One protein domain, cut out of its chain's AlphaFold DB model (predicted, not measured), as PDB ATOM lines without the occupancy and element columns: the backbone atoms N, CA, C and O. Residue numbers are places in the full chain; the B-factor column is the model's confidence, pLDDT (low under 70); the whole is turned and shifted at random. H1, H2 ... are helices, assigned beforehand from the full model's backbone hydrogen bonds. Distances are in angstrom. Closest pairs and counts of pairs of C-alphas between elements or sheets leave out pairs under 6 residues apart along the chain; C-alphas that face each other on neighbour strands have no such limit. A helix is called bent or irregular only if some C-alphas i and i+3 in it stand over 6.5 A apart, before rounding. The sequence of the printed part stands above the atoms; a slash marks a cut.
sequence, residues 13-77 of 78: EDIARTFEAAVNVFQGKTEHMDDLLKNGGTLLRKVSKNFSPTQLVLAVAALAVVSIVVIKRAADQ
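Overview. This is residues 13 to 77 of the 78 residues of an uncharacterized protein of Hymenobacter sp (UniProt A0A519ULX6). The model is an open V of two long helices, H2 and H3, which meet at a corner at residues 51 and 52, with a shorter helix, H1, folded against the arm that H2 makes. H1 and H2 form a helical hairpin, while the other arm, residues 57 to 77, sticks out on its own and packs on nothing. The printed part has 65 residues with three named helices, in the order H1, H2, H3, and no named strand; its class is all helix. It is loose, with a radius of gyration of the C-alphas of 14.3 A, and flat, spanning 36 by 34 by 16 A.

Arrangement. H1, residues 13 to 26, touches H2, residues 30 to 50, with 21 pairs of C-alphas within 8 A. Their closest C-alphas are those of Ala 21 and Leu 36, 5.2 A apart, and their centres are 9.4 A apart. They run opposite ways at a steep tilt of 43 degrees, and the two are a helical hairpin. H3, residues 53 to 75, touches no helix. H1 and H3 are apart. H2 and H3 are apart too, but only just, with their closest C-alphas 8.3 A apart. In H1 and H3 every O i to N i+4 pair is within hydrogen-bond range; in H2 15 of 17 are.

Along the chain. H1 begins at Glu 13, whose C-alpha is at (-8.855, -8.589, -15.456), and ends at Phe 26, 19.9 A from first to last C-alpha. After a tight link of three residues, H2 runs from Thr 30 to Asn 50 over 29.8 A. H2 is irregular, with C-alphas 31 and 34 lying 7.1 A apart, and it has a kink of 29 degrees near residue 37. Its last C-alpha, that of Asn 50, is at (5.704, -17.053, -20.306). A tight link of two residues leads to H3, the longest helix with 23 residues, from Pro 53 to Ala 75 over 33.1 A. The C-alpha of Ala 75 is at (-19.751, -7.623, -44.483).

Size, cuts and confidence. The two C-alphas farthest apart are those of Lys 49 and Gln 77, at 39.9 A. Residues 49 to 54 stand free, and so do residues 57 to 77, of which 57 to 75 belong to H3. The body without these stretches has 38 residues and spans 32 by 17 by 14 A. The printed part has no cut, and neither link is long. The mean pLDDT of the printed part is 85.6, and no printed residue is under 70.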
ATOM      1  N   GLU A  13      -8.647 -10.002 -15.759       78.12
ATOM      2  CA  GLU A  13      -8.855  -8.589 -15.456       78.12
ATOM      3  C   GLU A  13      -7.791  -7.690 -16.110       78.12
ATOM      4  O   GLU A  13      -8.078  -6.557 -16.502       78.12
ATOM      5  N   ASP A  14      -6.557  -8.180 -16.259       76.19
ATOM      6  CA  ASP A  14      -5.482  -7.461 -16.956       76.19
ATOM      7  C   ASP A  14      -5.747  -7.415 -18.469       76.19
ATOM      8  O   ASP A  14      -5.485  -6.398 -19.120       76.19
ATOM      9  N   ILE A  15      -6.297  -8.501 -19.025       79.50
ATOM     10  CA  ILE A  15      -6.692  -8.579 -20.438       79.50
ATOM     11  C   ILE A  15      -7.856  -7.623 -20.698       79.50
ATOM     12  O   ILE A  15      -7.768  -6.808 -21.615       79.50
ATOM     13  N   ALA A  16      -8.904  -7.681 -19.871       83.94
ATOM     14  CA  ALA A  16     -10.091  -6.842 -20.016       83.94
ATOM     15  C   ALA A  16      -9.744  -5.346 -19.986       83.94
ATOM     16  O   ALA A  16     -10.100  -4.622 -20.913       83.94
ATOM     17  N   ARG A  17      -8.959  -4.900 -18.993       82.00
ATOM     18  CA  ARG A  17      -8.533  -3.492 -18.880       82.00
ATOM     19  C   ARG A  17      -7.694  -3.026 -20.066       82.00
ATOM     20  O   ARG A  17      -7.878  -1.916 -20.554       82.00
ATOM     21  N   THR A  18      -6.780  -3.868 -20.547       82.06
ATOM     22  CA  THR A  18      -5.957  -3.545 -21.725       82.06
ATOM     23  C   THR A  18      -6.815  -3.430 -22.982       82.06
ATOM     24  O   THR A  18      -6.607  -2.533 -23.796       82.06
ATOM     25  N   PHE A  19      -7.787  -4.329 -23.142       84.94
ATOM     26  CA  PHE A  19      -8.678  -4.337 -24.294       84.94
ATOM     27  C   PHE A  19      -9.624  -3.132 -24.287       84.94
ATOM     28  O   PHE A  19      -9.788  -2.478 -25.312       84.94
ATOM     29  N   GLU A  20     -10.185  -2.789 -23.129       82.44
ATOM     30  CA  GLU A  20     -11.024  -1.603 -22.950       82.44
ATOM     31  C   GLU A  20     -10.251  -0.313 -23.262       82.44
ATOM     32  O   GLU A  20     -10.726   0.519 -24.035       82.44
ATOM     33  N   ALA A  21      -9.020  -0.184 -22.752       78.19
ATOM     34  CA  ALA A  21      -8.145   0.940 -23.083       78.19
ATOM     35  C   ALA A  21      -7.836   1.000 -24.590       78.19
ATOM     36  O   ALA A  21      -7.894   2.075 -25.184       78.19
ATOM     37  N   ALA A  22      -7.574  -0.146 -25.231       81.88
ATOM     38  CA  ALA A  22      -7.326  -0.210 -26.671       81.88
ATOM     39  C   ALA A  22      -8.540   0.281 -27.463       81.88
ATOM     40  O   ALA A  22      -8.406   1.160 -28.312       81.88
ATOM     41  N   VAL A  23      -9.728  -0.243 -27.155       85.06
ATOM     42  CA  VAL A  23     -10.987   0.144 -27.804       85.06
ATOM     43  C   VAL A  23     -11.258   1.638 -27.627       85.06
ATOM     44  O   VAL A  23     -11.552   2.317 -28.609       85.06
ATOM     45  N   ASN A  24     -11.109   2.169 -26.413       83.31
ATOM     46  CA  ASN A  24     -11.319   3.591 -26.145       83.31
ATOM     47  C   ASN A  24     -10.347   4.479 -26.943       83.31
ATOM     48  O   ASN A  24     -10.772   5.473 -27.534       83.31
ATOM     49  N   VAL A  25      -9.070   4.095 -27.036       81.75
ATOM     50  CA  VAL A  25      -8.079   4.809 -27.858       81.75
ATOM     51  C   VAL A  25      -8.430   4.743 -29.348       81.75
ATOM     52  O   VAL A  25      -8.380   5.772 -30.022       81.75
ATOM     53  N   PHE A  26      -8.845   3.581 -29.869       84.38
ATOM     54  CA  PHE A  26      -9.304   3.440 -31.261       84.38
ATOM     55  C   PHE A  26     -10.556   4.281 -31.564       84.38
ATOM     56  O   PHE A  26     -10.734   4.716 -32.698       84.38
ATOM     57  N   GLN A  27     -11.389   4.561 -30.558       86.88
ATOM     58  CA  GLN A  27     -12.539   5.472 -30.653       86.88
ATOM     59  C   GLN A  27     -12.160   6.961 -30.525       86.88
ATOM     60  O   GLN A  27     -13.042   7.817 -30.483       86.88
ATOM     61  N   GLY A  28     -10.866   7.292 -30.460       79.94
ATOM     62  CA  GLY A  28     -10.365   8.668 -30.390       79.94
ATOM     63  C   GLY A  28     -10.180   9.219 -28.972       79.94
ATOM     64  O   GLY A  28      -9.774  10.371 -28.828       79.94
ATOM     65  N   LYS A  29     -10.416   8.419 -27.921       82.25
ATOM     66  CA  LYS A  29     -10.191   8.819 -26.520       82.25
ATOM     67  C   LYS A  29      -8.732   8.597 -26.127       82.25
ATOM     68  O   LYS A  29      -8.370   7.604 -25.493       82.25
ATOM     69  N   THR A  30      -7.875   9.530 -26.531       80.62
ATOM     70  CA  THR A  30      -6.418   9.466 -26.313       80.62
ATOM     71  C   THR A  30      -6.005   9.540 -24.840       80.62
ATOM     72  O   THR A  30      -4.882   9.176 -24.511       80.62
ATOM     73  N   GLU A  31      -6.908   9.922 -23.937       81.38
ATOM     74  CA  GLU A  31      -6.717   9.886 -22.477       81.38
ATOM     75  C   GLU A  31      -6.401   8.486 -21.928       81.38
ATOM     76  O   GLU A  31      -5.704   8.353 -20.927       81.38
ATOM     77  N   HIS A  32      -6.832   7.431 -22.623       82.75
ATOM     78  CA  HIS A  32      -6.528   6.045 -22.262       82.75
ATOM     79  C   HIS A  32      -5.232   5.518 -22.901       82.75
ATOM     80  O   HIS A  32      -4.901   4.342 -22.735       82.75
ATOM     81  N   MET A  33      -4.483   6.360 -23.626       83.06
ATOM     82  CA  MET A  33      -3.244   5.960 -24.303       83.06
ATOM     83  C   MET A  33      -2.173   5.509 -23.309       83.06
ATOM     84  O   MET A  33      -1.561   4.461 -23.502       83.06
ATOM     85  N   ASP A  34      -1.972   6.252 -22.221       84.56
ATOM     86  CA  ASP A  34      -0.976   5.891 -21.207       84.56
ATOM     87  C   ASP A  34      -1.329   4.570 -20.514       84.56
ATOM     88  O   ASP A  34      -0.460   3.718 -20.306       84.56
ATOM     89  N   ASP A  35      -2.614   4.350 -20.234       83.94
ATOM     90  CA  ASP A  35      -3.108   3.091 -19.678       83.94
ATOM     91  C   ASP A  35      -2.946   1.931 -20.664       83.94
ATOM     92  O   ASP A  35      -2.536   0.838 -20.265       83.94
ATOM     93  N   LEU A  36      -3.196   2.157 -21.955       83.81
ATOM     94  CA  LEU A  36      -2.962   1.171 -23.007       83.81
ATOM     95  C   LEU A  36      -1.478   0.794 -23.097       83.81
ATOM     96  O   LEU A  36      -1.146  -0.391 -23.133       83.81
ATOM     97  N   LEU A  37      -0.578   1.777 -23.101       87.44
ATOM     98  CA  LEU A  37       0.865   1.539 -23.186       87.44
ATOM     99  C   LEU A  37       1.388   0.813 -21.940       87.44
ATOM    100  O   LEU A  37       2.158  -0.147 -22.048       87.44
ATOM    101  N   LYS A  38       0.933   1.218 -20.753       86.12
ATOM    102  CA  LYS A  38       1.342   0.631 -19.470       86.12
ATOM    103  C   LYS A  38       0.812  -0.791 -19.279       86.12
ATOM    104  O   LYS A  38       1.583  -1.708 -18.962       86.12
ATOM    105  N   ASN A  39      -0.488  -0.989 -19.477       84.19
ATOM    106  CA  ASN A  39      -1.134  -2.286 -19.272       84.19
ATOM    107  C   ASN A  39      -0.809  -3.236 -20.430       84.19
ATOM    108  O   ASN A  39      -0.382  -4.369 -20.193       84.19
ATOM    109  N   GLY A  40      -0.854  -2.742 -21.670       82.31
ATOM    110  CA  GLY A  40      -0.462  -3.486 -22.867       82.31
ATOM    111  C   GLY A  40       1.008  -3.894 -22.859       82.31
ATOM    112  O   GLY A  40       1.318  -5.052 -23.135       82.31
ATOM    113  N   GLY A  41       1.922  -3.010 -22.448       84.56
ATOM    114  CA  GLY A  41       3.344  -3.339 -22.313       84.56
ATOM    115  C   GLY A  41       3.610  -4.422 -21.262       84.56
ATOM    116  O   GLY A  41       4.393  -5.350 -21.492       84.56
ATOM    117  N   THR A  42       2.913  -4.361 -20.125       86.69
ATOM    118  CA  THR A  42       2.995  -5.386 -19.068       86.69
ATOM    119  C   THR A  42       2.468  -6.733 -19.561       86.69
ATOM    120  O   THR A  42       3.071  -7.779 -19.292       86.69
ATOM    121  N   LEU A  43       1.377  -6.716 -20.324       83.31
ATOM    122  CA  LEU A  43       0.745  -7.906 -20.879       83.31
ATOM    123  C   LEU A  43       1.616  -8.550 -21.963       83.31
ATOM    124  O   LEU A  43       1.902  -9.744 -21.878       83.31
ATOM    125  N   LEU A  44       2.150  -7.759 -22.898       83.25
ATOM    126  CA  LEU A  44       3.099  -8.218 -23.919       83.25
ATOM    127  C   LEU A  44       4.357  -8.825 -23.297       83.25
ATOM    128  O   LEU A  44       4.820  -9.874 -23.742       83.25
ATOM    129  N   ARG A  45       4.888  -8.219 -22.228       85.88
ATOM    130  CA  ARG A  45       6.039  -8.758 -21.489       85.88
ATOM    131  C   ARG A  45       5.717 -10.078 -20.788       85.88
ATOM    132  O   ARG A  45       6.555 -10.979 -20.768       85.88
ATOM    133  N   LYS A  46       4.524 -10.212 -20.195       82.69
ATOM    134  CA  LYS A  46       4.071 -11.484 -19.607       82.69
ATOM    135  C   LYS A  46       3.917 -12.549 -20.690       82.69
ATOM    136  O   LYS A  46       4.351 -13.674 -20.469       82.69
ATOM    137  N   VAL A  47       3.349 -12.204 -21.842       82.56
ATOM    138  CA  VAL A  47       3.160 -13.128 -22.963       82.56
ATOM    139  C   VAL A  47       4.508 -13.579 -23.528       82.56
ATOM    140  O   VAL A  47       4.767 -14.778 -23.579       82.56
ATOM    141  N   SER A  48       5.417 -12.653 -23.841       80.81
ATOM    142  CA  SER A  48       6.731 -12.984 -24.413       80.81
ATOM    143  C   SER A  48       7.615 -13.814 -23.481       80.81
ATOM    144  O   SER A  48       8.394 -14.640 -23.948       80.81
ATOM    145  N   LYS A  49       7.493 -13.619 -22.162       82.69
ATOM    146  CA  LYS A  49       8.289 -14.353 -21.169       82.69
ATOM    147  C   LYS A  49       7.699 -15.716 -20.800       82.69
ATOM    148  O   LYS A  49       8.447 -16.604 -20.401       82.69
ATOM    149  N   ASN A  50       6.376 -15.874 -20.858       80.12
ATOM    150  CA  ASN A  50       5.704 -17.053 -20.306       80.12
ATOM    151  C   ASN A  50       5.163 -18.038 -21.345       80.12
ATOM    152  O   ASN A  50       4.837 -19.161 -20.954       80.12
ATOM    153  N   PHE A  51       5.032 -17.635 -22.610       82.25
ATOM    154  CA  PHE A  51       4.487 -18.477 -23.673       82.25
ATOM    155  C   PHE A  51       5.616 -19.100 -24.487       82.25
ATOM    156  O   PHE A  51       6.627 -18.453 -24.765       82.25
ATOM    157  N   SER A  52       5.441 -20.357 -24.893       86.88
ATOM    158  CA  SER A  52       6.377 -20.976 -25.831       86.88
ATOM    159  C   SER A  52       6.185 -20.414 -27.250       86.88
ATOM    160  O   SER A  52       5.083 -19.969 -27.591       86.88
ATOM    161  N   PRO A  53       7.213 -20.478 -28.120       86.62
ATOM    162  CA  PRO A  53       7.093 -20.037 -29.511       86.62
ATOM    163  C   PRO A  53       5.916 -20.693 -30.243       86.62
ATOM    164  O   PRO A  53       5.158 -20.018 -30.933       86.62
ATOM    165  N   THR A  54       5.697 -21.992 -30.024       88.38
ATOM    166  CA  THR A  54       4.580 -22.732 -30.624       88.38
ATOM    167  C   THR A  54       3.225 -22.190 -30.172       88.38
ATOM    168  O   THR A  54       2.327 -22.026 -30.994       88.38
ATOM    169  N   GLN A  55       3.068 -21.871 -28.883       83.94
ATOM    170  CA  GLN A  55       1.821 -21.306 -28.357       83.94
ATOM    171  C   GLN A  55       1.533 -19.919 -28.938       83.94
ATOM    172  O   GLN A  55       0.378 -19.615 -29.223       83.94
ATOM    173  N   LEU A  56       2.566 -19.103 -29.161       84.94
ATOM    174  CA  LEU A  56       2.426 -17.794 -29.802       84.94
ATOM    175  C   LEU A  56       2.001 -17.914 -31.267       84.94
ATOM    176  O   LEU A  56       1.071 -17.228 -31.686       84.94
ATOM    177  N   VAL A  57       2.630 -18.810 -32.033       87.69
ATOM    178  CA  VAL A  57       2.266 -19.054 -33.440       87.69
ATOM    179  C   VAL A  57       0.813 -19.519 -33.551       87.69
ATOM    180  O   VAL A  57       0.055 -18.980 -34.358       87.69
ATOM    181  N   LEU A  58       0.396 -20.467 -32.707       90.44
ATOM    182  CA  LEU A  58      -0.989 -20.943 -32.678       90.44
ATOM    183  C   LEU A  58      -1.972 -19.842 -32.264       90.44
ATOM    184  O   LEU A  58      -3.047 -19.741 -32.853       90.44
ATOM    185  N   ALA A  59      -1.608 -18.995 -31.298       85.50
ATOM    186  CA  ALA A  59      -2.442 -17.871 -30.879       85.50
ATOM    187  C   ALA A  59      -2.651 -16.860 -32.018       85.50
ATOM    188  O   ALA A  59      -3.784 -16.457 -32.275       85.50
ATOM    189  N   VAL A  60      -1.589 -16.493 -32.741       89.38
ATOM    190  CA  VAL A  60      -1.683 -15.579 -33.893       89.38
ATOM    191  C   VAL A  60      -2.522 -16.193 -35.015       89.38
ATOM    192  O   VAL A  60      -3.387 -15.513 -35.567       89.38
ATOM    193  N   ALA A  61      -2.325 -17.477 -35.323       91.88
ATOM    194  CA  ALA A  61      -3.120 -18.170 -36.336       91.88
ATOM    195  C   ALA A  61      -4.613 -18.206 -35.967       91.88
ATOM    196  O   ALA A  61      -5.463 -17.894 -36.801       91.88
ATOM    197  N   ALA A  62      -4.935 -18.524 -34.709       92.31
ATOM    198  CA  ALA A  62      -6.309 -18.515 -34.216       92.31
ATOM    199  C   ALA A  62      -6.941 -17.117 -34.314       92.31
ATOM    200  O   ALA A  62      -8.058 -16.989 -34.816       92.31
ATOM    201  N   LEU A  63      -6.214 -16.069 -33.907       89.06
ATOM    202  CA  LEU A  63      -6.672 -14.682 -34.036       89.06
ATOM    203  C   LEU A  63      -6.943 -14.303 -35.496       89.06
ATOM    204  O   LEU A  63      -7.976 -13.707 -35.782       89.06
ATOM    205  N   ALA A  64      -6.067 -14.681 -36.430       93.12
ATOM    206  CA  ALA A  64      -6.260 -14.398 -37.851       93.12
ATOM    207  C   ALA A  64      -7.530 -15.063 -38.406       93.12
ATOM    208  O   ALA A  64      -8.333 -14.401 -39.064       93.12
ATOM    209  N   VAL A  65      -7.746 -16.348 -38.103       96.06
ATOM    210  CA  VAL A  65      -8.947 -17.082 -38.537       96.06
ATOM    211  C   VAL A  65     -10.214 -16.434 -37.976       96.06
ATOM    212  O   VAL A  65     -11.158 -16.193 -38.730       96.06
ATOM    213  N   VAL A  66     -10.233 -16.109 -36.679       91.81
ATOM    214  CA  VAL A  66     -11.378 -15.441 -36.039       91.81
ATOM    215  C   VAL A  66     -11.655 -14.089 -36.694       91.81
ATOM    216  O   VAL A  66     -12.800 -13.823 -37.055       91.81
ATOM    217  N   SER A  67     -10.626 -13.269 -36.921       92.12
ATOM    218  CA  SER A  67     -10.770 -11.968 -37.583       92.12
ATOM    219  C   SER A  67     -11.378 -12.093 -38.978       92.12
ATOM    220  O   SER A  67     -12.312 -11.363 -39.295       92.12
ATOM    221  N   ILE A  68     -10.912 -13.046 -39.795       92.94
ATOM    222  CA  ILE A  68     -11.466 -13.286 -41.139       92.94
ATOM    223  C   ILE A  68     -12.959 -13.625 -41.056       92.94
ATOM    224  O   ILE A  68     -13.759 -13.069 -41.808       92.94
ATOM    225  N   VAL A  69     -13.345 -14.515 -40.138       95.31
ATOM    226  CA  VAL A  69     -14.749 -14.917 -39.962       95.31
ATOM    227  C   VAL A  69     -15.609 -13.741 -39.500       95.31
ATOM    228  O   VAL A  69     -16.693 -13.550 -40.045       95.31
ATOM    229  N   VAL A  70     -15.141 -12.950 -38.531       94.19
ATOM    230  CA  VAL A  70     -15.868 -11.776 -38.020       94.19
ATOM    231  C   VAL A  70     -16.051 -10.726 -39.113       94.19
ATOM    232  O   VAL A  70     -17.174 -10.279 -39.322       94.19
ATOM    233  N   ILE A  71     -14.988 -10.381 -39.847       92.19
ATOM    234  CA  ILE A  71     -15.047  -9.405 -40.947       92.19
ATOM    235  C   ILE A  71     -16.022  -9.877 -42.022       92.19
ATOM    236  O   ILE A  71     -16.879  -9.111 -42.449       92.19
ATOM    237  N   LYS A  72     -15.933 -11.151 -42.424       94.00
ATOM    238  CA  LYS A  72     -16.855 -11.719 -43.409       94.00
ATOM    239  C   LYS A  72     -18.305 -11.650 -42.930       94.00
ATOM    240  O   LYS A  72     -19.168 -11.211 -43.672       94.00
ATOM    241  N   ARG A  73     -18.570 -12.033 -41.678       92.25
ATOM    242  CA  ARG A  73     -19.916 -11.966 -41.087       92.25
ATOM    243  C   ARG A  73     -20.455 -10.543 -40.990       92.25
ATOM    244  O   ARG A  73     -21.659 -10.385 -41.125       92.25
ATOM    245  N   ALA A  74     -19.601  -9.561 -40.711       91.75
ATOM    246  CA  ALA A  74     -19.986  -8.155 -40.677       91.75
ATOM    247  C   ALA A  74     -20.323  -7.641 -42.085       91.75
ATOM    248  O   ALA A  74     -21.361  -7.020 -42.258       91.75
ATOM    249  N   ALA A  75     -19.504  -7.980 -43.086       90.69
ATOM    250  CA  ALA A  75     -19.751  -7.623 -44.483       90.69
ATOM    251  C   ALA A  75     -21.004  -8.299 -45.068       90.69
ATOM    252  O   ALA A  75     -21.682  -7.707 -45.894       90.69
ATOM    253  N   ASP A  76     -21.326  -9.524 -44.634       88.50
ATOM    254  CA  ASP A  76     -22.545 -10.242 -45.042       88.50
ATOM    255  C   ASP A  76     -23.829  -9.686 -44.370       88.50
ATOM    256  O   ASP A  76     -24.928 -10.126 -44.707       88.50
ATOM    257  N   GLN A  77     -23.708  -8.801 -43.367       75.56
ATOM    258  CA  GLN A  77     -24.833  -8.194 -42.630       75.56
ATOM    259  C   GLN A  77     -25.167  -6.757 -43.076       75.56
ATOM    260  O   GLN A  77     -26.153  -6.206 -42.582       75.56
TER     261      GLN A  77